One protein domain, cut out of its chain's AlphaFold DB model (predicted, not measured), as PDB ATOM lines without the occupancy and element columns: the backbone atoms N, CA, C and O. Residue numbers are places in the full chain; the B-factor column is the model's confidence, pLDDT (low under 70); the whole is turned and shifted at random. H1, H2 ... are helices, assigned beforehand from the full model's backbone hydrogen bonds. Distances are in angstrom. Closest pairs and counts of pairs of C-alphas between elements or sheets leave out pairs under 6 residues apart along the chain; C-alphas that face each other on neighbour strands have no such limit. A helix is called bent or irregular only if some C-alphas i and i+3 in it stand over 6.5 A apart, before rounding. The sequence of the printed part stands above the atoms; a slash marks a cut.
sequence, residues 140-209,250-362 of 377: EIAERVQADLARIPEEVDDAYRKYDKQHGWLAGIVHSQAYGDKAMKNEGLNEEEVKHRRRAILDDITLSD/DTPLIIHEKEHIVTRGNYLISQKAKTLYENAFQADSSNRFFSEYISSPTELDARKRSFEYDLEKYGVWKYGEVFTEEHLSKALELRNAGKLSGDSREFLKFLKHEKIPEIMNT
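AT A GLANCE: This is residues 140 to 209 and 250 to 362 of the 377 residues of an uncharacterized protein of Candidatus Nomurabacteria bacterium RIFCSPHIGHO2_01_FULL_40_24b (UniProt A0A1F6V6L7). A compact body of helices is built round H7, which runs through its middle, and the first part of the long bent helix H1, residues 140 to 158, sticks out from this body as an arm. H4 packs on H7 and joins H3 and the second arm of H1, H1b, in an up-and-down bundle of three; H9 packs on another side of H7, while H5 crosses its first residues and lies side by side with H10. The printed part has 183 residues with ten named helices, H1 to H10 in chain order, and no named strand: all helix. It is compact, with a radius of gyration of the C-alphas of 17.8 A and spans of 57 by 40 by 33 A.

IN THESE COORDINATES: Find C-alpha 140 at (-52.314, 11.640, 21.006), where H1, residues 140 to 174, begins. By its hydrogen bonds it was assigned as one helix, but it is bent: C-alphas 150 and 153 are 7.1 A apart. Its arms are H1a, residues 140 to 150, 15.6 A long, and H1b, residues 153 to 174, 31.1 A long. Next come H2, residues 177 to 187, and H3, residues 191 to 202, 17.1 A. Past the cut look for H4, residues 253 to 263, H5, residues 271 to 280, and H6, residues 288 to 294. H7, residues 297 to 313, runs 24.2 A from C-alpha 297 at (-28.032, -11.088, -12.035). H8, residues 325 to 336, H9, residues 342 to 350, and H10, residues 353 to 360, follow; H10 ends at (-28.714, -23.792, -6.859) and is irregular, only just: C-alphas 354 and 357 are 6.9 A apart.

HOW THE PARTS SIT: Start with the bundle, in which each helix or arm runs against the one before it. H1b touches H3 with residues 167 to 174 alone, closest C-alphas Val 174 and Arg 198, 5.8 A, at a shallow tilt of 12 degrees. H3 touches H4 at Arg 197 and Val 262, their closest C-alphas, 5.0 A, and H2 at Val 194 and Gly 180, 6.4 A. H4 touches H7, closest C-alphas His 256 and Ala 302, 4.6 A. H7 touches H9, Phe 307 and Ser 344 closest at 4.5 A. H5 touches H10, Ala 280 and Lys 355 closest at 5.7 A. H8 and H10 only just touch, with 3 pairs of C-alphas within 8 A, the closest Glu 325 and Pro 357, 6.8 A. H6 is close to but not clearly touching H7. Every O i to N i+4 pair is within hydrogen-bond range in H1a, H1b, H2 and H4 to H9, against 7 of 8 in H3 and 2 of 4 in H10.

THE WHOLE: The C-alphas of Glu 140 and Lys 185, the two farthest apart, are 60.7 A apart. Residues 210 to 249 are not printed; C-alphas 209 and 250 are 16.7 A apart across the cut. The link from H7 to H8, 11 residues, is long. Confidence is under 70 in 24 residues, among them 147 to 157 and 204 to 209.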
ATOM      1  N   GLU A 140     -52.372  12.839  21.841       70.12
ATOM      2  CA  GLU A 140     -52.314  11.640  21.006       70.12
ATOM      3  C   GLU A 140     -50.872  11.333  20.582       70.12
ATOM      4  O   GLU A 140     -50.426  10.182  20.600       70.12
ATOM      5  N   ILE A 141     -50.099  12.369  20.240       66.38
ATOM      6  CA  ILE A 141     -48.677  12.213  19.917       66.38
ATOM      7  C   ILE A 141     -47.899  11.799  21.170       66.38
ATOM      8  O   ILE A 141     -47.072  10.891  21.092       66.38
ATOM      9  N   ALA A 142     -48.174  12.413  22.322       68.69
ATOM     10  CA  ALA A 142     -47.524  12.078  23.588       68.69
ATOM     11  C   ALA A 142     -47.759  10.609  23.980       68.69
ATOM     12  O   ALA A 142     -46.803   9.894  24.295       68.69
ATOM     13  N   GLU A 143     -49.009  10.138  23.905       71.44
ATOM     14  CA  GLU A 143     -49.381   8.747  24.186       71.44
ATOM     15  C   GLU A 143     -48.656   7.775  23.247       71.44
ATOM     16  O   GLU A 143     -48.044   6.800  23.694       71.44
ATOM     17  N   ARG A 144     -48.634   8.079  21.945       65.06
ATOM     18  CA  ARG A 144     -47.926   7.267  20.946       65.06
ATOM     19  C   ARG A 144     -46.422   7.201  21.197       65.06
ATOM     20  O   ARG A 144     -45.842   6.120  21.131       65.06
ATOM     21  N   VAL A 145     -45.783   8.329  21.499       66.62
ATOM     22  CA  VAL A 145     -44.340   8.378  21.775       66.62
ATOM     23  C   VAL A 145     -43.994   7.572  23.022       66.62
ATOM     24  O   VAL A 145     -43.002   6.845  23.025       66.62
ATOM     25  N   GLN A 146     -44.818   7.642  24.069       71.00
ATOM     26  CA  GLN A 146     -44.628   6.822  25.267       71.00
ATOM     27  C   GLN A 146     -44.774   5.325  24.967       71.00
ATOM     28  O   GLN A 146     -43.948   4.531  25.426       71.00
ATOM     29  N   ALA A 147     -45.773   4.941  24.169       67.56
ATOM     30  CA  ALA A 147     -45.965   3.558  23.744       67.56
ATOM     31  C   ALA A 147     -44.775   3.034  22.919       67.56
ATOM     32  O   ALA A 147     -44.330   1.903  23.121       67.56
ATOM     33  N   ASP A 148     -44.216   3.847  22.023       62.28
ATOM     34  CA  ASP A 148     -43.027   3.495  21.242       62.28
ATOM     35  C   ASP A 148     -41.786   3.362  22.135       62.28
ATOM     36  O   ASP A 148     -41.090   2.349  22.080       62.28
ATOM     37  N   LEU A 149     -41.535   4.330  23.021       67.12
ATOM     38  CA  LEU A 149     -40.403   4.306  23.955       67.12
ATOM     39  C   LEU A 149     -40.378   3.068  24.857       67.12
ATOM     40  O   LEU A 149     -39.296   2.637  25.271       67.12
ATOM     41  N   ALA A 150     -41.549   2.520  25.186       68.12
ATOM     42  CA  ALA A 150     -41.672   1.288  25.953       68.12
ATOM     43  C   ALA A 150     -41.281   0.043  25.135       68.12
ATOM     44  O   ALA A 150     -40.692  -0.877  25.697       68.12
ATOM     45  N   ARG A 151     -41.567   0.028  23.825       65.31
ATOM     46  CA  ARG A 151     -41.317  -1.110  22.919       65.31
ATOM     47  C   ARG A 151     -39.914  -1.134  22.320       65.31
ATOM     48  O   ARG A 151     -39.371  -2.216  22.115       65.31
ATOM     49  N   ILE A 152     -39.315   0.039  22.080       63.97
ATOM     50  CA  ILE A 152     -38.012   0.186  21.407       63.97
ATOM     51  C   ILE A 152     -36.945  -0.778  21.941       63.97
ATOM     52  O   ILE A 152     -36.310  -1.421  21.112       63.97
ATOM     53  N   PRO A 153     -36.726  -0.940  23.262       65.50
ATOM     54  CA  PRO A 153     -35.687  -1.848  23.744       65.50
ATOM     55  C   PRO A 153     -35.871  -3.294  23.256       65.50
ATOM     56  O   PRO A 153     -34.925  -3.892  22.756       65.50
ATOM     57  N   GLU A 154     -37.090  -3.832  23.338       66.81
ATOM     58  CA  GLU A 154     -37.385  -5.214  22.944       66.81
ATOM     59  C   GLU A 154     -37.350  -5.399  21.421       66.81
ATOM     60  O   GLU A 154     -36.772  -6.367  20.928       66.81
ATOM     61  N   GLU A 155     -37.919  -4.455  20.665       67.19
ATOM     62  CA  GLU A 155     -37.921  -4.497  19.197       67.19
ATOM     63  C   GLU A 155     -36.505  -4.359  18.620       67.19
ATOM     64  O   GLU A 155     -36.148  -5.050  17.664       67.19
ATOM     65  N   VAL A 156     -35.673  -3.503  19.221       65.50
ATOM     66  CA  VAL A 156     -34.262  -3.346  18.850       65.50
ATOM     67  C   VAL A 156     -33.486  -4.624  19.158       65.50
ATOM     68  O   VAL A 156     -32.760  -5.113  18.292       65.50
ATOM     69  N   ASP A 157     -33.661  -5.204  20.346       68.06
ATOM     70  CA  ASP A 157     -32.997  -6.455  20.721       68.06
ATOM     71  C   ASP A 157     -33.384  -7.617  19.793       68.06
ATOM     72  O   ASP A 157     -32.519  -8.388  19.362       68.06
ATOM     73  N   ASP A 158     -34.664  -7.739  19.432       70.12
ATOM     74  CA  ASP A 158     -35.130  -8.739  18.470       70.12
ATOM     75  C   ASP A 158     -34.562  -8.505  17.060       70.12
ATOM     76  O   ASP A 158     -34.044  -9.444  16.445       70.12
ATOM     77  N   ALA A 159     -34.577  -7.261  16.568       69.88
ATOM     78  CA  ALA A 159     -33.994  -6.908  15.275       69.88
ATOM     79  C   ALA A 159     -32.498  -7.256  15.216       69.88
ATOM     80  O   ALA A 159     -32.039  -7.862  14.245       69.88
ATOM     81  N   TYR A 160     -31.742  -6.964  16.277       71.50
ATOM     82  CA  TYR A 160     -30.325  -7.315  16.361       71.50
ATOM     83  C   TYR A 160     -30.075  -8.811  16.487       71.50
ATOM     84  O   TYR A 160     -29.148  -9.333  15.871       71.50
ATOM     85  N   ARG A 161     -30.910  -9.533  17.232       78.56
ATOM     86  CA  ARG A 161     -30.837 -10.996  17.289       78.56
ATOM     87  C   ARG A 161     -31.055 -11.613  15.905       78.56
ATOM     88  O   ARG A 161     -30.359 -12.558  15.533       78.56
ATOM     89  N   LYS A 162     -32.010 -11.087  15.134       78.12
ATOM     90  CA  LYS A 162     -32.276 -11.514  13.752       78.12
ATOM     91  C   LYS A 162     -31.126 -11.148  12.820       78.12
ATOM     92  O   LYS A 162     -30.698 -12.005  12.047       78.12
ATOM     93  N   TYR A 163     -30.593  -9.932  12.944       80.94
ATOM     94  CA  TYR A 163     -29.391  -9.487  12.242       80.94
ATOM     95  C   TYR A 163     -28.236 -10.460  12.465       80.94
ATOM     96  O   TYR A 163     -27.727 -11.028  11.503       80.94
ATOM     97  N   ASP A 164     -27.880 -10.720  13.725       80.56
ATOM     98  CA  ASP A 164     -26.753 -11.581  14.089       80.56
ATOM     99  C   ASP A 164     -26.932 -12.999  13.567       80.56
ATOM    100  O   ASP A 164     -25.981 -13.626  13.109       80.56
ATOM    101  N   LYS A 165     -28.163 -13.516  13.620       86.44
ATOM    102  CA  LYS A 165     -28.478 -14.851  13.116       86.44
ATOM    103  C   LYS A 165     -28.253 -14.940  11.607       86.44
ATOM    104  O   LYS A 165     -27.607 -15.879  11.144       86.44
ATOM    105  N   GLN A 166     -28.773 -13.979  10.846       87.62
ATOM    106  CA  GLN A 166     -28.636 -13.937   9.389       87.62
ATOM    107  C   GLN A 166     -27.186 -13.672   8.964       87.62
ATOM    108  O   GLN A 166     -26.636 -14.390   8.127       87.62
ATOM    109  N   HIS A 167     -26.544 -12.681   9.587       85.12
ATOM    110  CA  HIS A 167     -25.151 -12.317   9.340       85.12
ATOM    111  C   HIS A 167     -24.209 -13.459   9.705       85.12
ATOM    112  O   HIS A 167     -23.359 -13.832   8.902       85.12
ATOM    113  N   GLY A 168     -24.413 -14.076  10.869       86.00
ATOM    114  CA  GLY A 168     -23.666 -15.238  11.326       86.00
ATOM    115  C   GLY A 168     -23.801 -16.423  10.377       86.00
ATOM    116  O   GLY A 168     -22.788 -17.027  10.019       86.00
ATOM    117  N   TRP A 169     -25.019 -16.732   9.915       91.94
ATOM    118  CA  TRP A 169     -25.247 -17.795   8.931       91.94
ATOM    119  C   TRP A 169     -24.490 -17.534   7.623       91.94
ATOM    120  O   TRP A 169     -23.742 -18.405   7.168       91.94
ATOM    121  N   LEU A 170     -24.614 -16.326   7.061       91.19
ATOM    122  CA  LEU A 170     -23.960 -15.963   5.803       91.19
ATOM    123  C   LEU A 170     -22.434 -15.931   5.942       91.19
ATOM    124  O   LEU A 170     -21.722 -16.483   5.102       91.19
ATOM    125  N   ALA A 171     -21.920 -15.356   7.031       88.88
ATOM    126  CA  ALA A 171     -20.496 -15.355   7.349       88.88
ATOM    127  C   ALA A 171     -19.948 -16.776   7.471       88.88
ATOM    128  O   ALA A 171     -18.907 -17.068   6.880       88.88
ATOM    129  N   GLY A 172     -20.672 -17.665   8.158       89.00
ATOM    130  CA  GLY A 172     -20.317 -19.076   8.281       89.00
ATOM    131  C   GLY A 172     -20.274 -19.804   6.934       89.00
ATOM    132  O   GLY A 172     -19.440 -20.686   6.748       89.00
ATOM    133  N   ILE A 173     -21.124 -19.423   5.974       90.75
ATOM    134  CA  ILE A 173     -21.075 -19.949   4.603       90.75
ATOM    135  C   ILE A 173     -19.860 -19.413   3.857       90.75
ATOM    136  O   ILE A 173     -19.016 -20.201   3.440       90.75
ATOM    137  N   VAL A 174     -19.744 -18.094   3.704       89.62
ATOM    138  CA  VAL A 174     -18.739 -17.463   2.830       89.62
ATOM    139  C   VAL A 174     -17.304 -17.729   3.316       89.62
ATOM    140  O   VAL A 174     -16.370 -17.855   2.518       89.62
ATOM    141  N   HIS A 175     -17.117 -17.895   4.629       89.94
ATOM    142  CA  HIS A 175     -15.826 -18.257   5.223       89.94
ATOM    143  C   HIS A 175     -15.565 -19.765   5.277       89.94
ATOM    144  O   HIS A 175     -14.445 -20.166   5.593       89.94
ATOM    145  N   SER A 176     -16.540 -20.612   4.940       89.06
ATOM    146  CA  SER A 176     -16.312 -22.056   4.884       89.06
ATOM    147  C   SER A 176     -15.319 -22.425   3.776       89.06
ATOM    148  O   SER A 176     -15.213 -21.759   2.736       89.06
ATOM    149  N   GLN A 177     -14.602 -23.532   3.982       87.69
ATOM    150  CA  GLN A 177     -13.760 -24.118   2.939       87.69
ATOM    151  C   GLN A 177     -14.609 -24.540   1.733       87.69
ATOM    152  O   GLN A 177     -14.256 -24.237   0.597       87.69
ATOM    153  N   ALA A 178     -15.778 -25.138   1.997       85.88
ATOM    154  CA  ALA A 178     -16.717 -25.568   0.969       85.88
ATOM    155  C   ALA A 178     -17.121 -24.422   0.030       85.88
ATOM    156  O   ALA A 178     -17.134 -24.619  -1.180       85.88
ATOM    157  N   TYR A 179     -17.406 -23.225   0.557       89.50
ATOM    158  CA  TYR A 179     -17.684 -22.050  -0.273       89.50
ATOM    159  C   TYR A 179     -16.502 -21.708  -1.177       89.50
ATOM    160  O   TYR A 179     -16.690 -21.544  -2.377       89.50
ATOM    161  N   GLY A 180     -15.288 -21.631  -0.623       88.94
ATOM    162  CA  GLY A 180     -14.090 -21.276  -1.388       88.94
ATOM    163  C   GLY A 180     -13.819 -22.256  -2.529       88.94
ATOM    164  O   GLY A 180     -13.678 -21.839  -3.678       88.94
ATOM    165  N   ASP A 181     -13.830 -23.556  -2.229       86.12
ATOM    166  CA  ASP A 181     -13.604 -24.612  -3.220       86.12
ATOM    167  C   ASP A 181     -14.641 -24.551  -4.342       86.12
ATOM    168  O   ASP A 181     -14.309 -24.660  -5.522       86.12
ATOM    169  N   LYS A 182     -15.909 -24.347  -3.980       82.88
ATOM    170  CA  LYS A 182     -17.026 -24.319  -4.923       82.88
ATOM    171  C   LYS A 182     -17.066 -23.036  -5.746       82.88
ATOM    172  O   LYS A 182     -17.292 -23.109  -6.948       82.88
ATOM    173  N   ALA A 183     -16.797 -21.885  -5.144       88.06
ATOM    174  CA  ALA A 183     -16.725 -20.613  -5.850       88.06
ATOM    175  C   ALA A 183     -15.582 -20.619  -6.881       88.06
ATOM    176  O   ALA A 183     -15.773 -20.223  -8.029       88.06
ATOM    177  N   MET A 184     -14.414 -21.166  -6.529       89.94
ATOM    178  CA  MET A 184     -13.309 -21.279  -7.485       89.94
ATOM    179  C   MET A 184     -13.582 -22.328  -8.564       89.94
ATOM    180  O   MET A 184     -13.462 -22.053  -9.755       89.94
ATOM    181  N   LYS A 185     -13.991 -23.537  -8.168       86.00
ATOM    182  CA  LYS A 185     -14.154 -24.661  -9.097       86.00
ATOM    183  C   LYS A 185     -15.384 -24.534  -9.994       86.00
ATOM    184  O   LYS A 185     -15.321 -24.876 -11.172       86.00
ATOM    185  N   ASN A 186     -16.513 -24.109  -9.429       82.19
ATOM    186  CA  ASN A 186     -17.809 -24.187 -10.094       82.19
ATOM    187  C   ASN A 186     -18.277 -22.832 -10.627       82.19
ATOM    188  O   ASN A 186     -18.862 -22.820 -11.709       82.19
ATOM    189  N   GLU A 187     -18.011 -21.716  -9.940       84.31
ATOM    190  CA  GLU A 187     -18.298 -20.367 -10.464       84.31
ATOM    191  C   GLU A 187     -17.148 -19.805 -11.316       84.31
ATOM    192  O   GLU A 187     -17.385 -18.927 -12.142       84.31
ATOM    193  N   GLY A 188     -15.928 -20.332 -11.172       87.50
ATOM    194  CA  GLY A 188     -14.755 -19.855 -11.908       87.50
ATOM    195  C   GLY A 188     -14.146 -18.580 -11.326       87.50
ATOM    196  O   GLY A 188     -13.472 -17.851 -12.053       87.50
ATOM    197  N   LEU A 189     -14.396 -18.294 -10.046       89.50
ATOM    198  CA  LEU A 189     -13.757 -17.174  -9.361       89.50
ATOM    199  C   LEU A 189     -12.285 -17.468  -9.085       89.50
ATOM    200  O   LEU A 189     -11.895 -18.608  -8.833       89.50
ATOM    201  N   ASN A 190     -11.469 -16.426  -9.057       92.81
ATOM    202  CA  ASN A 190     -10.100 -16.529  -8.570       92.81
ATOM    203  C   ASN A 190     -10.019 -16.330  -7.043       92.81
ATOM    204  O   ASN A 190     -10.977 -15.929  -6.375       92.81
ATOM    205  N   GLU A 191      -8.848 -16.615  -6.476       93.44
ATOM    206  CA  GLU A 191      -8.615 -16.530  -5.030       93.44
ATOM    207  C   GLU A 191      -8.828 -15.110  -4.474       93.44
ATOM    208  O   GLU A 191      -9.352 -14.950  -3.371       93.44
ATOM    209  N   GLU A 192      -8.471 -14.071  -5.234       92.00
ATOM    210  CA  GLU A 192      -8.631 -12.676  -4.813       92.00
ATOM    211  C   GLU A 192     -10.100 -12.243  -4.787       92.00
ATOM    212  O   GLU A 192     -10.516 -11.532  -3.869       92.00
ATOM    213  N   GLU A 193     -10.918 -12.727  -5.722       91.25
ATOM    214  CA  GLU A 193     -12.372 -12.533  -5.707       91.25
ATOM    215  C   GLU A 193     -13.003 -13.226  -4.493       91.25
ATOM    216  O   GLU A 193     -13.779 -12.609  -3.765       91.25
ATOM    217  N   VAL A 194     -12.611 -14.468  -4.190       91.56
ATOM    218  CA  VAL A 194     -13.088 -15.176  -2.988       91.56
ATOM    219  C   VAL A 194     -12.658 -14.454  -1.705       91.56
ATOM    220  O   VAL A 194     -13.466 -14.284  -0.788       91.56
ATOM    221  N   LYS A 195     -11.410 -13.969  -1.628       90.94
ATOM    222  CA  LYS A 195     -10.930 -13.145  -0.504       90.94
ATOM    223  C   LYS A 195     -11.697 -11.833  -0.388       90.94
ATOM    224  O   LYS A 195     -11.957 -11.384   0.728       90.94
ATOM    225  N   HIS A 196     -12.046 -11.198  -1.505       89.69
ATOM    226  CA  HIS A 196     -12.883 -10.005  -1.495       89.69
ATOM    227  C   HIS A 196     -14.255 -10.314  -0.899       89.69
ATOM    228  O   HIS A 196     -14.644  -9.659   0.063       89.69
ATOM    229  N   ARG A 197     -14.942 -11.346  -1.402       89.75
ATOM    230  CA  ARG A 197     -16.266 -11.749  -0.908       89.75
ATOM    231  C   ARG A 197     -16.249 -12.061   0.595       89.75
ATOM    232  O   ARG A 197     -17.127 -11.613   1.325       89.75
ATOM    233  N   ARG A 198     -15.209 -12.747   1.087       89.88
ATOM    234  CA  ARG A 198     -15.003 -12.991   2.529       89.88
ATOM    235  C   ARG A 198     -14.882 -11.695   3.329       89.88
ATOM    236  O   ARG A 198     -15.593 -11.531   4.314       89.88
ATOM    237  N   ARG A 199     -14.044 -10.752   2.883       86.44
ATOM    238  CA  ARG A 199     -13.888  -9.443   3.543       86.44
ATOM    239  C   ARG A 199     -15.182  -8.628   3.540       86.44
ATOM    240  O   ARG A 199     -15.557  -8.123   4.587       86.44
ATOM    241  N   ALA A 200     -15.885  -8.582   2.412       84.88
ATOM    242  CA  ALA A 200     -17.136  -7.844   2.241       84.88
ATOM    243  C   ALA A 200     -18.237  -8.267   3.237       84.88
ATOM    244  O   ALA A 200     -19.027  -7.444   3.702       84.88
ATOM    245  N   ILE A 201     -18.277  -9.549   3.620       82.69
ATOM    246  CA  ILE A 201     -19.213 -10.027   4.646       82.69
ATOM    247  C   ILE A 201     -18.853  -9.524   6.048       82.69
ATOM    248  O   ILE A 201     -19.757  -9.338   6.861       82.69
ATOM    249  N   LEU A 202     -17.568  -9.300   6.334       79.12
ATOM    250  CA  LEU A 202     -17.097  -8.828   7.641       79.12
ATOM    251  C   LEU A 202     -17.274  -7.322   7.848       79.12
ATOM    252  O   LEU A 202     -17.227  -6.873   8.993       79.12
ATOM    253  N   ASP A 203     -17.446  -6.550   6.777       70.69
ATOM    254  CA  ASP A 203     -17.841  -5.146   6.893       70.69
ATOM    255  C   ASP A 203     -19.229  -5.075   7.544       70.69
ATOM    256  O   ASP A 203     -20.007  -6.009   7.404       70.69
ATOM    257  N   ASP A 204     -19.587  -4.025   8.277       60.25
ATOM    258  CA  ASP A 204     -20.950  -3.907   8.815       60.25
ATOM    259  C   ASP A 204     -21.887  -3.353   7.733       60.25
ATOM    260  O   ASP A 204     -21.521  -2.449   6.985       60.25
ATOM    261  N   ILE A 205     -23.108  -3.894   7.631       57.44
ATOM    262  CA  ILE A 205     -24.181  -3.173   6.928       57.44
ATOM    263  C   ILE A 205     -24.689  -2.087   7.852       57.44
ATOM    264  O   ILE A 205     -25.001  -2.355   9.015       57.44
ATOM    265  N   THR A 206     -24.845  -0.890   7.301       50.88
ATOM    266  CA  THR A 206     -25.576   0.171   7.965       50.88
ATOM    267  C   THR A 206     -27.037  -0.276   8.071       50.88
ATOM    268  O   THR A 206     -27.771  -0.243   7.099       50.88
ATOM    269  N   LEU A 207     -27.502  -0.687   9.253       47.41
ATOM    270  CA  LEU A 207     -28.908  -1.025   9.504       47.41
ATOM    271  C   LEU A 207     -29.882   0.100   9.155       47.41
ATOM    272  O   LEU A 207     -31.043  -0.190   8.901       47.41
ATOM    273  N   SER A 208     -29.434   1.362   9.080       40.12
ATOM    274  CA  SER A 208     -30.243   2.438   8.492       40.12
ATOM    275  C   SER A 208     -30.746   2.096   7.093       40.12
ATOM    276  O   SER A 208     -31.778   2.625   6.707       40.12
ATOM    277  N   ASP A 209     -30.065   1.193   6.382       36.31
ATOM    278  CA  ASP A 209     -30.468   0.705   5.071       36.31
ATOM    279  C   ASP A 209     -31.631  -0.300   5.129       36.31
ATOM    280  O   ASP A 209     -32.436  -0.361   4.208       36.31
ATOM    281  N   ASP A 250     -39.203 -12.427   9.752       60.47
ATOM    282  CA  ASP A 250     -38.203 -13.450   9.432       60.47
ATOM    283  C   ASP A 250     -37.652 -13.339   7.998       60.47
ATOM    284  O   ASP A 250     -37.030 -14.279   7.498       60.47
ATOM    285  N   THR A 251     -37.863 -12.203   7.326       72.88
ATOM    286  CA  THR A 251     -37.329 -11.983   5.976       72.88
ATOM    287  C   THR A 251     -35.794 -11.968   6.023       72.88
ATOM    288  O   THR A 251     -35.224 -11.250   6.852       72.88
ATOM    289  N   PRO A 252     -35.100 -12.720   5.150       85.31
ATOM    290  CA  PRO A 252     -33.637 -12.761   5.060       85.31
ATOM    291  C   PRO A 252     -33.016 -11.473   4.472       85.31
ATOM    292  O   PRO A 252     -32.146 -11.523   3.610       85.31
ATOM    293  N   LEU A 253     -33.438 -10.295   4.946       81.56
ATOM    294  CA  LEU A 253     -33.024  -8.994   4.416       81.56
ATOM    295  C   LEU A 253     -31.519  -8.736   4.579       81.56
ATOM    296  O   LEU A 253     -30.888  -8.209   3.673       81.56
ATOM    297  N   ILE A 254     -30.909  -9.124   5.706       83.06
ATOM    298  CA  ILE A 254     -29.454  -8.956   5.873       83.06
ATOM    299  C   ILE A 254     -28.693  -9.815   4.887       83.06
ATOM    300  O   ILE A 254     -27.677  -9.385   4.355       83.06
ATOM    301  N   ILE A 255     -29.196 -11.014   4.634       88.38
ATOM    302  CA  ILE A 255     -28.599 -11.912   3.661       88.38
ATOM    303  C   ILE A 255     -28.684 -11.311   2.255       88.38
ATOM    304  O   ILE A 255     -27.672 -11.290   1.559       88.38
ATOM    305  N   HIS A 256     -29.844 -10.769   1.884       90.44
ATOM    306  CA  HIS A 256     -30.063 -10.095   0.607       90.44
ATOM    307  C   HIS A 256     -29.085  -8.932   0.390       90.44
ATOM    308  O   HIS A 256     -28.297  -8.936  -0.555       90.44
ATOM    309  N   GLU A 257     -29.091  -7.957   1.300       82.69
ATOM    310  CA  GLU A 257     -28.276  -6.748   1.167       82.69
ATOM    311  C   GLU A 257     -26.777  -7.056   1.251       82.69
ATOM    312  O   GLU A 257     -25.957  -6.445   0.562       82.69
ATOM    313  N   LYS A 258     -26.386  -8.057   2.051       84.81
ATOM    314  CA  LYS A 258     -24.996  -8.520   2.084       84.81
ATOM    315  C   LYS A 258     -24.566  -9.112   0.757       84.81
ATOM    316  O   LYS A 258     -23.422  -8.886   0.365       84.81
ATOM    317  N   GLU A 259     -25.435  -9.852   0.079       88.31
ATOM    318  CA  GLU A 259     -25.081 -10.418  -1.218       88.31
ATOM    319  C   GLU A 259     -24.813  -9.301  -2.239       88.31
ATOM    320  O   GLU A 259     -23.828  -9.390  -2.968       88.31
ATOM    321  N   HIS A 260     -25.560  -8.188  -2.215       86.25
ATOM    322  CA  HIS A 260     -25.263  -7.016  -3.062       86.25
ATOM    323  C   HIS A 260     -23.884  -6.411  -2.812       86.25
ATOM    324  O   HIS A 260     -23.201  -5.989  -3.751       86.25
ATOM    325  N   ILE A 261     -23.445  -6.385  -1.554       84.56
ATOM    326  CA  ILE A 261     -22.102  -5.917  -1.189       84.56
ATOM    327  C   ILE A 261     -21.047  -6.909  -1.691       84.56
ATOM    328  O   ILE A 261     -20.034  -6.502  -2.262       84.56
ATOM    329  N   VAL A 262     -21.304  -8.210  -1.539       84.44
ATOM    330  CA  VAL A 262     -20.429  -9.301  -1.995       84.44
ATOM    331  C   VAL A 262     -20.243  -9.296  -3.511       84.44
ATOM    332  O   VAL A 262     -19.130  -9.512  -3.998       84.44
ATOM    333  N   THR A 263     -21.306  -9.048  -4.271       83.31
ATOM    334  CA  THR A 263     -21.289  -9.037  -5.741       83.31
ATOM    335  C   THR A 263     -20.944  -7.664  -6.320       83.31
ATOM    336  O   THR A 263     -20.653  -7.565  -7.518       83.31
ATOM    337  N   ARG A 264     -20.961  -6.605  -5.497       80.31
ATOM    338  CA  ARG A 264     -20.684  -5.208  -5.859       80.31
ATOM    339  C   ARG A 264     -21.463  -4.772  -7.104       80.31
ATOM    340  O   ARG A 264     -20.874  -4.312  -8.084       80.31
ATOM    341  N   GLY A 265     -22.779  -4.980  -7.092       68.00
ATOM    342  CA  GLY A 265     -23.666  -4.558  -8.179       68.00
ATOM    343  C   GLY A 265     -23.274  -5.145  -9.540       68.00
ATOM    344  O   GLY A 265     -23.052  -4.404 -10.495       68.00
ATOM    345  N   ASN A 266     -23.170  -6.476  -9.624       75.50
ATOM    346  CA  ASN A 266     -22.762  -7.267 -10.800       75.50
ATOM    347  C   ASN A 266     -21.260  -7.292 -11.154       75.50
ATOM    348  O   ASN A 266     -20.883  -8.000 -12.099       75.50
ATOM    349  N   TYR A 267     -20.385  -6.563 -10.457       76.62
ATOM    350  CA  TYR A 267     -18.955  -6.564 -10.794       76.62
ATOM    351  C   TYR A 267     -18.261  -7.885 -10.424       76.62
ATOM    352  O   TYR A 267     -17.434  -8.371 -11.189       76.62
ATOM    353  N   LEU A 268     -18.629  -8.485  -9.290       84.00
ATOM    354  CA  LEU A 268     -17.997  -9.690  -8.733       84.00
ATOM    355  C   LEU A 268     -18.869 -10.941  -8.812       84.00
ATOM    356  O   LEU A 268     -18.550 -11.960  -8.199       84.00
ATOM    357  N   ILE A 269     -19.970 -10.885  -9.558       87.38
ATOM    358  CA  ILE A 269     -20.715 -12.086  -9.934       87.38
ATOM    359  C   ILE A 269     -20.043 -12.726 -11.156       87.38
ATOM    360  O   ILE A 269     -19.686 -12.037 -12.118       87.38
ATOM    361  N   SER A 270     -19.842 -14.045 -11.114       88.25
ATOM    362  CA  SER A 270     -19.142 -14.763 -12.182       88.25
ATOM    363  C   SER A 270     -19.907 -14.695 -13.505       88.25
ATOM    364  O   SER A 270     -21.140 -14.671 -13.529       88.25
ATOM    365  N   GLN A 271     -19.189 -14.727 -14.632       88.50
ATOM    366  CA  GLN A 271     -19.830 -14.737 -15.952       88.50
ATOM    367  C   GLN A 271     -20.753 -15.952 -16.127       88.50
ATOM    368  O   GLN A 271     -21.818 -15.844 -16.727       88.50
ATOM    369  N   LYS A 272     -20.372 -17.096 -15.548       88.31
ATOM    370  CA  LYS A 272     -21.198 -18.301 -15.543       88.31
ATOM    371  C   LYS A 272     -22.531 -18.070 -14.826       88.31
ATOM    372  O   LYS A 272     -23.570 -18.416 -15.380       88.31
ATOM    373  N   ALA A 273     -22.513 -17.469 -13.633       89.19
ATOM    374  CA  ALA A 273     -23.735 -17.156 -12.897       89.19
ATOM    375  C   ALA A 273     -24.618 -16.153 -13.658       89.19
ATOM    376  O   ALA A 273     -25.818 -16.389 -13.776       89.19
ATOM    377  N   LYS A 274     -24.034 -15.104 -14.265       91.00
ATOM    378  CA  LYS A 274     -24.774 -14.156 -15.126       91.00
ATOM    379  C   LYS A 274     -25.549 -14.884 -16.222       91.00
ATOM    380  O   LYS A 274     -26.762 -14.738 -16.314       91.00
ATOM    381  N   THR A 275     -24.864 -15.735 -16.985       91.25
ATOM    382  CA  THR A 275     -25.480 -16.496 -18.078       91.25
ATOM    383  C   THR A 275     -26.561 -17.462 -17.585       91.25
ATOM    384  O   THR A 275     -27.577 -17.637 -18.256       91.25
ATOM    385  N   LEU A 276     -26.387 -18.089 -16.418       91.31
ATOM    386  CA  LEU A 276     -27.426 -18.944 -15.836       91.31
ATOM    387  C   LEU A 276     -28.688 -18.150 -15.494       91.31
ATOM    388  O   LEU A 276     -29.784 -18.566 -15.873       91.31
ATOM    389  N   TYR A 277     -28.534 -17.000 -14.836       93.50
ATOM    390  CA  TYR A 277     -29.655 -16.133 -14.490       93.50
ATOM    391  C   TYR A 277     -30.358 -15.572 -15.726       93.50
ATOM    392  O   TYR A 277     -31.577 -15.680 -15.819       93.50
ATOM    393  N   GLU A 278     -29.610 -15.076 -16.712       92.06
ATOM    394  CA  GLU A 278     -30.159 -14.580 -17.983       92.06
ATOM    395  C   GLU A 278     -30.995 -15.649 -18.706       92.06
ATOM    396  O   GLU A 278     -32.097 -15.375 -19.178       92.06
ATOM    397  N   ASN A 279     -30.509 -16.893 -18.753       92.00
ATOM    398  CA  ASN A 279     -31.206 -17.993 -19.425       92.00
ATOM    399  C   ASN A 279     -32.457 -18.471 -18.671       92.00
ATOM    400  O   ASN A 279     -33.422 -18.956 -19.283       92.00
ATOM    401  N   ALA A 280     -32.423 -18.391 -17.343       94.31
ATOM    402  CA  ALA A 280     -33.494 -18.848 -16.471       94.31
ATOM    403  C   ALA A 280     -34.568 -17.785 -16.229       94.31
ATOM    404  O   ALA A 280     -35.697 -18.155 -15.908       94.31
ATOM    405  N   PHE A 281     -34.245 -16.501 -16.388       94.25
ATOM    406  CA  PHE A 281     -35.173 -15.410 -16.132       94.25
ATOM    407  C   PHE A 281     -36.415 -15.499 -17.027       94.25
ATOM    408  O   PHE A 281     -36.341 -15.717 -18.240       94.25
ATOM    409  N   GLN A 282     -37.577 -15.322 -16.404       91.44
ATOM    410  CA  GLN A 282     -38.870 -15.199 -17.063       91.44
ATOM    411  C   GLN A 282     -39.529 -13.891 -16.623       91.44
ATOM    412  O   GLN A 282     -39.911 -13.719 -15.466       91.44
ATOM    413  N   ALA A 283     -39.637 -12.947 -17.557       84.50
ATOM    414  CA  ALA A 283     -40.228 -11.644 -17.284       84.50
ATOM    415  C   ALA A 283     -41.724 -11.771 -16.958       84.50
ATOM    416  O   ALA A 283     -42.457 -12.506 -17.623       84.50
ATOM    417  N   ASP A 284     -42.190 -10.991 -15.984       79.69
ATOM    418  CA  ASP A 284     -43.614 -10.824 -15.718       79.69
ATOM    419  C   ASP A 284     -44.136  -9.660 -16.566       79.69
ATOM    420  O   ASP A 284     -43.882  -8.484 -16.290       79.69
ATOM    421  N   SER A 285     -44.868  -9.993 -17.630       72.25
ATOM    422  CA  SER A 285     -45.403  -9.009 -18.574       72.25
ATOM    423  C   SER A 285     -46.370  -8.012 -17.930       72.25
ATOM    424  O   SER A 285     -46.579  -6.934 -18.488       72.25
ATOM    425  N   SER A 286     -46.928  -8.330 -16.755       73.38
ATOM    426  CA  SER A 286     -47.843  -7.450 -16.026       73.38
ATOM    427  C   SER A 286     -47.138  -6.313 -15.276       73.38
ATOM    428  O   SER A 286     -47.772  -5.304 -14.972       73.38
ATOM    429  N   ASN A 287     -45.827  -6.423 -15.020       76.00
ATOM    430  CA  ASN A 287     -45.050  -5.387 -14.345       76.00
ATOM    431  C   ASN A 287     -43.641  -5.266 -14.945       76.00
ATOM    432  O   ASN A 287     -42.665  -5.849 -14.462       76.00
ATOM    433  N   ARG A 288     -43.543  -4.486 -16.029       72.56
ATOM    434  CA  ARG A 288     -42.302  -4.314 -16.796       72.56
ATOM    435  C   ARG A 288     -41.179  -3.660 -15.986       72.56
ATOM    436  O   ARG A 288     -40.048  -4.117 -16.081       72.56
ATOM    437  N   PHE A 289     -41.487  -2.639 -15.183       70.06
ATOM    438  CA  PHE A 289     -40.488  -1.938 -14.365       70.06
ATOM    439  C   PHE A 289     -39.903  -2.844 -13.280       70.06
ATOM    440  O   PHE A 289     -38.692  -2.896 -13.093       70.06
ATOM    441  N   PHE A 290     -40.756  -3.607 -12.599       73.38
ATOM    442  CA  PHE A 290     -40.297  -4.556 -11.591       73.38
ATOM    443  C   PHE A 290     -39.517  -5.721 -12.211       73.38
ATOM    444  O   PHE A 290     -38.509  -6.154 -11.662       73.38
ATOM    445  N   SER A 291     -39.930  -6.179 -13.396       76.94
ATOM    446  CA  SER A 291     -39.189  -7.194 -14.149       76.94
ATOM    447  C   SER A 291     -37.801  -6.711 -14.566       76.94
ATOM    448  O   SER A 291     -36.866  -7.498 -14.533       76.94
ATOM    449  N   GLU A 292     -37.638  -5.437 -14.933       78.31
ATOM    450  CA  GLU A 292     -36.326  -4.868 -15.262       78.31
ATOM    451  C   GLU A 292     -35.388  -4.897 -14.051       78.31
ATOM    452  O   GLU A 292     -34.267  -5.392 -14.159       78.31
ATOM    453  N   TYR A 293     -35.876  -4.468 -12.884       79.94
ATOM    454  CA  TYR A 293     -35.120  -4.526 -11.634       79.94
ATOM    455  C   TYR A 293     -34.700  -5.965 -11.283       79.94
ATOM    456  O   TYR A 293     -33.516  -6.229 -11.075       79.94
ATOM    457  N   ILE A 294     -35.642  -6.915 -11.307       85.06
ATOM    458  CA  ILE A 294     -35.365  -8.317 -10.951       85.06
ATOM    459  C   ILE A 294     -34.508  -9.032 -11.997       85.06
ATOM    460  O   ILE A 294     -33.789  -9.959 -11.650       85.06
ATOM    461  N   SER A 295     -34.527  -8.612 -13.264       86.94
ATOM    462  CA  SER A 295     -33.710  -9.249 -14.309       86.94
ATOM    463  C   SER A 295     -32.197  -9.158 -14.060       86.94
ATOM    464  O   SER A 295     -31.421  -9.883 -14.681       86.94
ATOM    465  N   SER A 296     -31.768  -8.281 -13.145       89.75
ATOM    466  CA  SER A 296     -30.368  -8.091 -12.790       89.75
ATOM    467  C   SER A 296     -29.776  -9.348 -12.126       89.75
ATOM    468  O   SER A 296     -30.305  -9.809 -11.111       89.75
ATOM    469  N   PRO A 297     -28.643  -9.892 -12.615       91.38
ATOM    470  CA  PRO A 297     -28.032 -11.088 -12.035       91.38
ATOM    471  C   PRO A 297     -27.722 -10.975 -10.535       91.38
ATOM    472  O   PRO A 297     -27.925 -11.936  -9.806       91.38
ATOM    473  N   THR A 298     -27.286  -9.807 -10.051       89.94
ATOM    474  CA  THR A 298     -27.042  -9.568  -8.616       89.94
ATOM    475  C   THR A 298     -28.315  -9.643  -7.781       89.94
ATOM    476  O   THR A 298     -28.277 -10.133  -6.661       89.94
ATOM    477  N   GLU A 299     -29.453  -9.207  -8.324       89.75
ATOM    478  CA  GLU A 299     -30.742  -9.259  -7.629       89.75
ATOM    479  C   GLU A 299     -31.281 -10.681  -7.529       89.75
ATOM    480  O   GLU A 299     -31.867 -11.062  -6.511       89.75
ATOM    481  N   LEU A 300     -31.054 -11.485  -8.567       92.62
ATOM    482  CA  LEU A 300     -31.375 -12.909  -8.554       92.62
ATOM    483  C   LEU A 300     -30.434 -13.691  -7.634       92.62
ATOM    484  O   LEU A 300     -30.895 -14.613  -6.967       92.62
ATOM    485  N   ASP A 301     -29.160 -13.306  -7.544       92.44
ATOM    486  CA  ASP A 301     -28.189 -13.928  -6.640       92.44
ATOM    487  C   ASP A 301     -28.465 -13.599  -5.165       92.44
ATOM    488  O   ASP A 301     -28.466 -14.499  -4.322       92.44
ATOM    489  N   ALA A 302     -28.831 -12.349  -4.861       90.75
ATOM    490  CA  ALA A 302     -29.295 -11.948  -3.533       90.75
ATOM    491  C   ALA A 302     -30.543 -12.738  -3.109       90.75
ATOM    492  O   ALA A 302     -30.573 -13.354  -2.040       90.75
ATOM    493  N   ARG A 303     -31.542 -12.837  -3.996       93.12
ATOM    494  CA  ARG A 303     -32.756 -13.635  -3.751       93.12
ATOM    495  C   ARG A 303     -32.479 -15.133  -3.664       93.12
ATOM    496  O   ARG A 303     -33.108 -15.818  -2.858       93.12
ATOM    497  N   LYS A 304     -31.522 -15.655  -4.437       95.12
ATOM    498  CA  LYS A 304     -31.048 -17.038  -4.306       95.12
ATOM    499  C   LYS A 304     -30.496 -17.283  -2.906       95.12
ATOM    500  O   LYS A 304     -30.803 -18.310  -2.309       95.12
ATOM    501  N   ARG A 305     -29.692 -16.363  -2.369       94.00
ATOM    502  CA  ARG A 305     -29.125 -16.509  -1.023       94.00
ATOM    503  C   ARG A 305     -30.211 -16.468   0.057       94.00
ATOM    504  O   ARG A 305     -30.190 -17.297   0.968       94.00
ATOM    505  N   SER A 306     -31.193 -15.580  -0.087       94.25
ATOM    506  CA  SER A 306     -32.411 -15.564   0.732       94.25
ATOM    507  C   SER A 306     -33.166 -16.903   0.676       94.25
ATOM    508  O   SER A 306     -33.567 -17.444   1.708       94.25
ATOM    509  N   PHE A 307     -33.284 -17.488  -0.518       96.12
ATOM    510  CA  PHE A 307     -33.905 -18.793  -0.736       96.12
ATOM    511  C   PHE A 307     -33.131 -19.944  -0.084       96.12
ATOM    512  O   PHE A 307     -33.730 -20.768   0.603       96.12
ATOM    513  N   GLU A 308     -31.805 -19.978  -0.220       95.50
ATOM    514  CA  GLU A 308     -30.938 -20.943   0.470       95.50
ATOM    515  C   GLU A 308     -31.126 -20.903   1.995       95.50
ATOM    516  O   GLU A 308     -31.229 -21.954   2.632       95.50
ATOM    517  N   TYR A 309     -31.219 -19.703   2.574       95.00
ATOM    518  CA  TYR A 309     -31.454 -19.525   4.006       95.00
ATOM    519  C   TYR A 309     -32.815 -20.060   4.448       95.00
ATOM    520  O   TYR A 309     -32.891 -20.792   5.437       95.00
ATOM    521  N   ASP A 310     -33.883 -19.741   3.711       95.12
ATOM    522  CA  ASP A 310     -35.222 -20.243   4.022       95.12
ATOM    523  C   ASP A 310     -35.268 -21.776   3.974       95.12
ATOM    524  O   ASP A 310     -35.828 -22.417   4.864       95.12
ATOM    525  N   LEU A 311     -34.645 -22.392   2.969       96.50
ATOM    526  CA  LEU A 311     -34.619 -23.849   2.849       96.50
ATOM    527  C   LEU A 311     -33.860 -24.519   3.996       96.50
ATOM    528  O   LEU A 311     -34.328 -25.540   4.507       96.50
ATOM    529  N   GLU A 312     -32.733 -23.947   4.427       95.06
ATOM    530  CA  GLU A 312     -31.979 -24.465   5.571       95.06
ATOM    531  C   GLU A 312     -32.754 -24.269   6.880       95.06
ATOM    532  O   GLU A 312     -32.844 -25.199   7.685       95.06
ATOM    533  N   LYS A 313     -33.415 -23.116   7.055       93.31
ATOM    534  CA  LYS A 313     -34.315 -22.835   8.185       93.31
ATOM    535  C   LYS A 313     -35.440 -23.869   8.298       93.31
ATOM    536  O   LYS A 313     -35.775 -24.275   9.410       93.31
ATOM    537  N   TYR A 314     -36.017 -24.298   7.176       94.44
ATOM    538  CA  TYR A 314     -37.090 -25.297   7.145       94.44
ATOM    539  C   TYR A 314     -36.595 -26.747   7.022       94.44
ATOM    540  O   TYR A 314     -37.415 -27.659   6.925       94.44
ATOM    541  N   GLY A 315     -35.278 -26.981   7.039       95.50
ATOM    542  CA  GLY A 315     -34.695 -28.322   6.950       95.50
ATOM    543  C   GLY A 315     -34.949 -29.028   5.614       95.50
ATOM    544  O   GLY A 315     -34.940 -30.256   5.567       95.50
ATOM    545  N   VAL A 316     -35.201 -28.272   4.540       96.75
ATOM    546  CA  VAL A 316     -35.429 -28.814   3.190       96.75
ATOM    547  C   VAL A 316     -34.119 -29.092   2.466       96.75
ATOM    548  O   VAL A 316     -34.056 -30.038   1.690       96.75
ATOM    549  N   TRP A 317     -33.095 -28.277   2.706       95.12
ATOM    550  CA  TRP A 317     -31.787 -28.375   2.062       95.12
ATOM    551  C   TRP A 317     -30.721 -27.752   2.964       95.12
ATOM    552  O   TRP A 317     -31.025 -26.818   3.705       95.12
ATOM    553  N   LYS A 318     -29.476 -28.234   2.908       91.12
ATOM    554  CA  LYS A 318     -28.352 -27.627   3.640       91.12
ATOM    555  C   LYS A 318     -27.293 -27.079   2.697       91.12
ATOM    556  O   LYS A 318     -26.920 -27.736   1.725       91.12
ATOM    557  N   TYR A 319     -26.712 -25.927   3.044       86.06
ATOM    558  CA  TYR A 319     -25.589 -25.398   2.276       86.06
ATOM    559  C   TYR A 319     -24.450 -26.415   2.188       86.06
ATOM    560  O   TYR A 319     -23.936 -26.886   3.202       86.06
ATOM    561  N   GLY A 320     -24.050 -26.742   0.960       80.88
ATOM    562  CA  GLY A 320     -23.074 -27.798   0.707       80.88
ATOM    563  C   GLY A 320     -23.659 -28.988  -0.051       80.88
ATOM    564  O   GLY A 320     -22.953 -29.570  -0.873       80.88
ATOM    565  N   GLU A 321     -24.931 -29.289   0.177       88.31
ATOM    566  CA  GLU A 321     -25.652 -30.412  -0.416       88.31
ATOM    567  C   GLU A 321     -26.059 -30.130  -1.867       88.31
ATOM    568  O   GLU A 321     -26.309 -28.984  -2.247       88.31
ATOM    569  N   VAL A 322     -26.164 -31.182  -2.681       90.19
ATOM    570  CA  VAL A 322     -26.750 -31.088  -4.022       90.19
ATOM    571  C   VAL A 322     -28.226 -30.730  -3.918       90.19
ATOM    572  O   VAL A 322     -29.018 -31.400  -3.258       90.19
ATOM    573  N   PHE A 323     -28.624 -29.678  -4.614       93.94
ATOM    574  CA  PHE A 323     -30.018 -29.308  -4.754       93.94
ATOM    575  C   PHE A 323     -30.704 -30.195  -5.806       93.94
ATOM    576  O   PHE A 323     -30.252 -30.277  -6.948       93.94
ATOM    577  N   THR A 324     -31.791 -30.873  -5.442       95.31
ATOM    578  CA  THR A 324     -32.480 -31.853  -6.296       95.31
ATOM    579  C   THR A 324     -33.887 -31.377  -6.660       95.31
ATOM    580  O   THR A 324     -34.405 -30.421  -6.080       95.31
ATOM    581  N   GLU A 325     -34.543 -32.077  -7.586       96.00
ATOM    582  CA  GLU A 325     -35.965 -31.854  -7.890       96.00
ATOM    583  C   GLU A 325     -36.869 -32.089  -6.668       96.00
ATOM    584  O   GLU A 325     -37.887 -31.422  -6.506       96.00
ATOM    585  N   GLU A 326     -36.486 -32.995  -5.762       97.25
ATOM    586  CA  GLU A 326     -37.220 -33.207  -4.512       97.25
ATOM    587  C   GLU A 326     -37.150 -31.962  -3.614       97.25
ATOM    588  O   GLU A 326     -38.165 -31.549  -3.048       97.25
ATOM    589  N   HIS A 327     -35.978 -31.321  -3.524       98.19
ATOM    590  CA  HIS A 327     -35.819 -30.060  -2.794       98.19
ATOM    591  C   HIS A 327     -36.662 -28.944  -3.417       98.19
ATOM    592  O   HIS A 327     -37.345 -28.222  -2.690       98.19
ATOM    593  N   LEU A 328     -36.684 -28.839  -4.753       98.19
ATOM    594  CA  LEU A 328     -37.543 -27.885  -5.457       98.19
ATOM    595  C   LEU A 328     -39.030 -28.141  -5.176       98.19
ATOM    596  O   LEU A 328     -39.769 -27.202  -4.886       98.19
ATOM    597  N   SER A 329     -39.470 -29.400  -5.208       98.25
ATOM    598  CA  SER A 329     -40.865 -29.744  -4.923       98.25
ATOM    599  C   SER A 329     -41.266 -29.329  -3.506       98.25
ATOM    600  O   SER A 329     -42.286 -28.663  -3.326       98.25
ATOM    601  N   LYS A 330     -40.432 -29.631  -2.502       98.31
ATOM    602  CA  LYS A 330     -40.659 -29.199  -1.111       98.31
ATOM    603  C   LYS A 330     -40.655 -27.675  -0.978       98.31
ATOM    604  O   LYS A 330     -41.455 -27.111  -0.233       98.31
ATOM    605  N   ALA A 331     -39.794 -26.981  -1.719       97.75
ATOM    606  CA  ALA A 331     -39.770 -25.521  -1.739       97.75
ATOM    607  C   ALA A 331     -41.079 -24.923  -2.283       97.75
ATOM    608  O   ALA A 331     -41.612 -23.966  -1.720       97.75
ATOM    609  N   LEU A 332     -41.641 -25.505  -3.345       97.56
ATOM    610  CA  LEU A 332     -42.932 -25.086  -3.896       97.56
ATOM    611  C   LEU A 332     -44.091 -25.356  -2.923       97.56
ATOM    612  O   LEU A 332     -45.005 -24.537  -2.823       97.56
ATOM    613  N   GLU A 333     -44.037 -26.441  -2.148       97.25
ATOM    614  CA  GLU A 333     -44.992 -26.686  -1.058       97.25
ATOM    615  C   GLU A 333     -44.903 -25.603   0.027       97.25
ATOM    616  O   GLU A 333     -45.928 -25.048   0.430       97.25
ATOM    617  N   LEU A 334     -43.688 -25.232   0.455       95.00
ATOM    618  CA  LEU A 334     -43.476 -24.136   1.409       95.00
ATOM    619  C   LEU A 334     -43.978 -22.791   0.868       95.00
ATOM    620  O   LEU A 334     -44.583 -22.017   1.613       95.00
ATOM    621  N   ARG A 335     -43.768 -22.519  -0.427       93.88
ATOM    622  CA  ARG A 335     -44.305 -21.334  -1.112       93.88
ATOM    623  C   ARG A 335     -45.828 -21.301  -1.035       93.88
ATOM    624  O   ARG A 335     -46.387 -20.278  -0.644       93.88
ATOM    625  N   ASN A 336     -46.487 -22.400  -1.396       92.31
ATOM    626  CA  ASN A 336     -47.948 -22.500  -1.410       92.31
ATOM    627  C   ASN A 336     -48.545 -22.409   0.001       92.31
ATOM    628  O   ASN A 336     -49.632 -21.868   0.174       92.31
ATOM    629  N   ALA A 337     -47.808 -22.873   1.012       89.31
ATOM    630  CA  ALA A 337     -48.161 -22.722   2.419       89.31
ATOM    631  C   ALA A 337     -47.863 -21.320   2.992       89.31
ATOM    632  O   ALA A 337     -48.067 -21.105   4.185       89.31
ATOM    633  N   GLY A 338     -47.339 -20.382   2.193       88.81
ATOM    634  CA  GLY A 338     -47.018 -19.022   2.636       88.81
ATOM    635  C   GLY A 338     -45.829 -18.923   3.599       88.81
ATOM    636  O   GLY A 338     -45.692 -17.904   4.269       88.81
ATOM    637  N   LYS A 339     -44.985 -19.964   3.677       89.69
ATOM    638  CA  LYS A 339     -43.866 -20.065   4.632       89.69
ATOM    639  C   LYS A 339     -42.560 -19.447   4.133       89.69
ATOM    640  O   LYS A 339     -41.698 -19.124   4.948       89.69
ATOM    641  N   LEU A 340     -42.389 -19.334   2.817       88.69
ATOM    642  CA  LEU A 340     -41.213 -18.698   2.221       88.69
ATOM    643  C   LEU A 340     -41.315 -17.169   2.284       88.69
ATOM    644  O   LEU A 340     -42.401 -16.610   2.104       88.69
ATOM    645  N   SER A 341     -40.171 -16.508   2.471       88.06
ATOM    646  CA  SER A 341     -40.059 -15.045   2.463       88.06
ATOM    647  C   SER A 341     -40.449 -14.417   1.114       88.06
ATOM    648  O   SER A 341     -40.666 -15.113   0.117       88.06
ATOM    649  N   GLY A 342     -40.587 -13.084   1.073       85.94
ATOM    650  CA  GLY A 342     -40.829 -12.334  -0.171       85.94
ATOM    651  C   GLY A 342     -39.803 -12.675  -1.254       85.94
ATOM    652  O   GLY A 342     -40.181 -13.201  -2.300       85.94
ATOM    653  N   ASP A 343     -38.520 -12.507  -0.941       89.06
ATOM    654  CA  ASP A 343     -37.388 -12.821  -1.821       89.06
ATOM    655  C   ASP A 343     -37.424 -14.242  -2.377       89.06
ATOM    656  O   ASP A 343     -37.289 -14.448  -3.580       89.06
ATOM    657  N   SER A 344     -37.645 -15.233  -1.515       94.19
ATOM    658  CA  SER A 344     -37.716 -16.641  -1.910       94.19
ATOM    659  C   SER A 344     -38.884 -16.920  -2.854       94.19
ATOM    660  O   SER A 344     -38.769 -17.697  -3.803       94.19
ATOM    661  N   ARG A 345     -40.035 -16.279  -2.617       92.44
ATOM    662  CA  ARG A 345     -41.197 -16.396  -3.506       92.44
ATOM    663  C   ARG A 345     -40.941 -15.716  -4.844       92.44
ATOM    664  O   ARG A 345     -41.353 -16.258  -5.867       92.44
ATOM    665  N   GLU A 346     -40.266 -14.571  -4.845       90.19
ATOM    666  CA  GLU A 346     -39.850 -13.870  -6.061       90.19
ATOM    667  C   GLU A 346     -38.831 -14.690  -6.855       90.19
ATOM    668  O   GLU A 346     -39.020 -14.879  -8.055       90.19
ATOM    669  N   PHE A 347     -37.830 -15.275  -6.196       94.00
ATOM    670  CA  PHE A 347     -36.858 -16.176  -6.817       94.00
ATOM    671  C   PHE A 347     -37.546 -17.315  -7.582       94.00
ATOM    672  O   PHE A 347     -37.278 -17.537  -8.759       94.00
ATOM    673  N   LEU A 348     -38.509 -17.987  -6.938       94.88
ATOM    674  CA  LEU A 348     -39.306 -19.043  -7.568       94.88
ATOM    675  C   LEU A 348     -40.262 -18.511  -8.649       94.88
ATOM    676  O   LEU A 348     -40.631 -19.247  -9.556       94.88
ATOM    677  N   LYS A 349     -40.725 -17.261  -8.549       92.75
ATOM    678  CA  LYS A 349     -41.661 -16.666  -9.515       92.75
ATOM    679  C   LYS A 349     -40.958 -16.280 -10.815       92.75
ATOM    680  O   LYS A 349     -41.505 -16.531 -11.884       92.75
ATOM    681  N   PHE A 350     -39.786 -15.660 -10.733       92.75
ATOM    682  CA  PHE A 350     -39.112 -15.035 -11.876       92.75
ATOM    683  C   PHE A 350     -38.084 -15.928 -12.567       92.75
ATOM    684  O   PHE A 350     -37.482 -15.511 -13.555       92.75
ATOM    685  N   LEU A 351     -37.905 -17.164 -12.098       94.00
ATOM    686  CA  LEU A 351     -37.045 -18.152 -12.736       94.00
ATOM    687  C   LEU A 351     -37.852 -19.345 -13.240       94.00
ATOM    688  O   LEU A 351     -38.749 -19.851 -12.565       94.00
ATOM    689  N   LYS A 352     -37.475 -19.831 -14.420       95.31
ATOM    690  CA  LYS A 352     -37.911 -21.124 -14.950       95.31
ATOM    691  C   LYS A 352     -37.551 -22.224 -13.956       95.31
ATOM    692  O   LYS A 352     -36.373 -22.415 -13.644       95.31
ATOM    693  N   HIS A 353     -38.550 -22.945 -13.454       95.38
ATOM    694  CA  HIS A 353     -38.368 -23.933 -12.390       95.38
ATOM    695  C   HIS A 353     -37.348 -25.020 -12.765       95.38
ATOM    696  O   HIS A 353     -36.509 -25.378 -11.945       95.38
ATOM    697  N   GLU A 354     -37.339 -25.469 -14.022       94.94
ATOM    698  CA  GLU A 354     -36.400 -26.467 -14.546       94.94
ATOM    699  C   GLU A 354     -34.932 -26.002 -14.547       94.94
ATOM    700  O   GLU A 354     -34.017 -26.808 -14.712       94.94
ATOM    701  N   LYS A 355     -34.687 -24.699 -14.365       95.06
ATOM    702  CA  LYS A 355     -33.349 -24.109 -14.242       95.06
ATOM    703  C   LYS A 355     -32.915 -23.882 -12.799       95.06
ATOM    704  O   LYS A 355     -31.728 -23.675 -12.553       95.06
ATOM    705  N   ILE A 356     -33.830 -23.957 -11.836       95.12
ATOM    706  CA  ILE A 356     -33.525 -23.679 -10.429       95.12
ATOM    707  C   ILE A 356     -32.516 -24.679  -9.856       95.12
ATOM    708  O   ILE A 356     -31.560 -24.225  -9.231       95.12
ATOM    709  N   PRO A 357     -32.609 -26.001 -10.101       94.38
ATOM    710  CA  PRO A 357     -31.580 -26.923  -9.636       94.38
ATOM    711  C   PRO A 357     -30.206 -26.639 -10.239       94.38
ATOM    712  O   PRO A 357     -29.211 -26.737  -9.532       94.38
ATOM    713  N   GLU A 358     -30.134 -26.236 -11.509       91.19
ATOM    714  CA  GLU A 358     -28.877 -25.822 -12.146       91.19
ATOM    715  C   GLU A 358     -28.279 -24.594 -11.435       91.19
ATOM    716  O   GLU A 358     -27.107 -24.604 -11.065       91.19
ATOM    717  N   ILE A 359     -29.107 -23.586 -11.148       92.00
ATOM    718  CA  ILE A 359     -28.720 -22.358 -10.440       92.00
ATOM    719  C   ILE A 359     -28.295 -22.632  -8.990       92.00
ATOM    720  O   ILE A 359     -27.258 -22.144  -8.535       92.00
ATOM    721  N   MET A 360     -29.048 -23.437  -8.244       92.50
ATOM    722  CA  MET A 360     -28.714 -23.792  -6.859       92.50
ATOM    723  C   MET A 360     -27.415 -24.608  -6.789       92.50
ATOM    724  O   MET A 360     -26.595 -24.429  -5.886       92.50
ATOM    725  N   ASN A 361     -27.167 -25.434  -7.806       87.75
ATOM    726  CA  ASN A 361     -25.962 -26.247  -7.939       87.75
ATOM    727  C   ASN A 361     -24.791 -25.540  -8.627       87.75
ATOM    728  O   ASN A 361     -23.716 -26.129  -8.740       87.75
ATOM    729  N   THR A 362     -24.919 -24.259  -8.998       75.75
ATOM    730  CA  THR A 362     -23.766 -23.468  -9.472       75.75
ATOM    731  C   THR A 362     -22.624 -23.489  -8.455       75.75
ATOM    732  O   THR A 362     -21.460 -23.391  -8.826       75.75
TER     733      THR A 362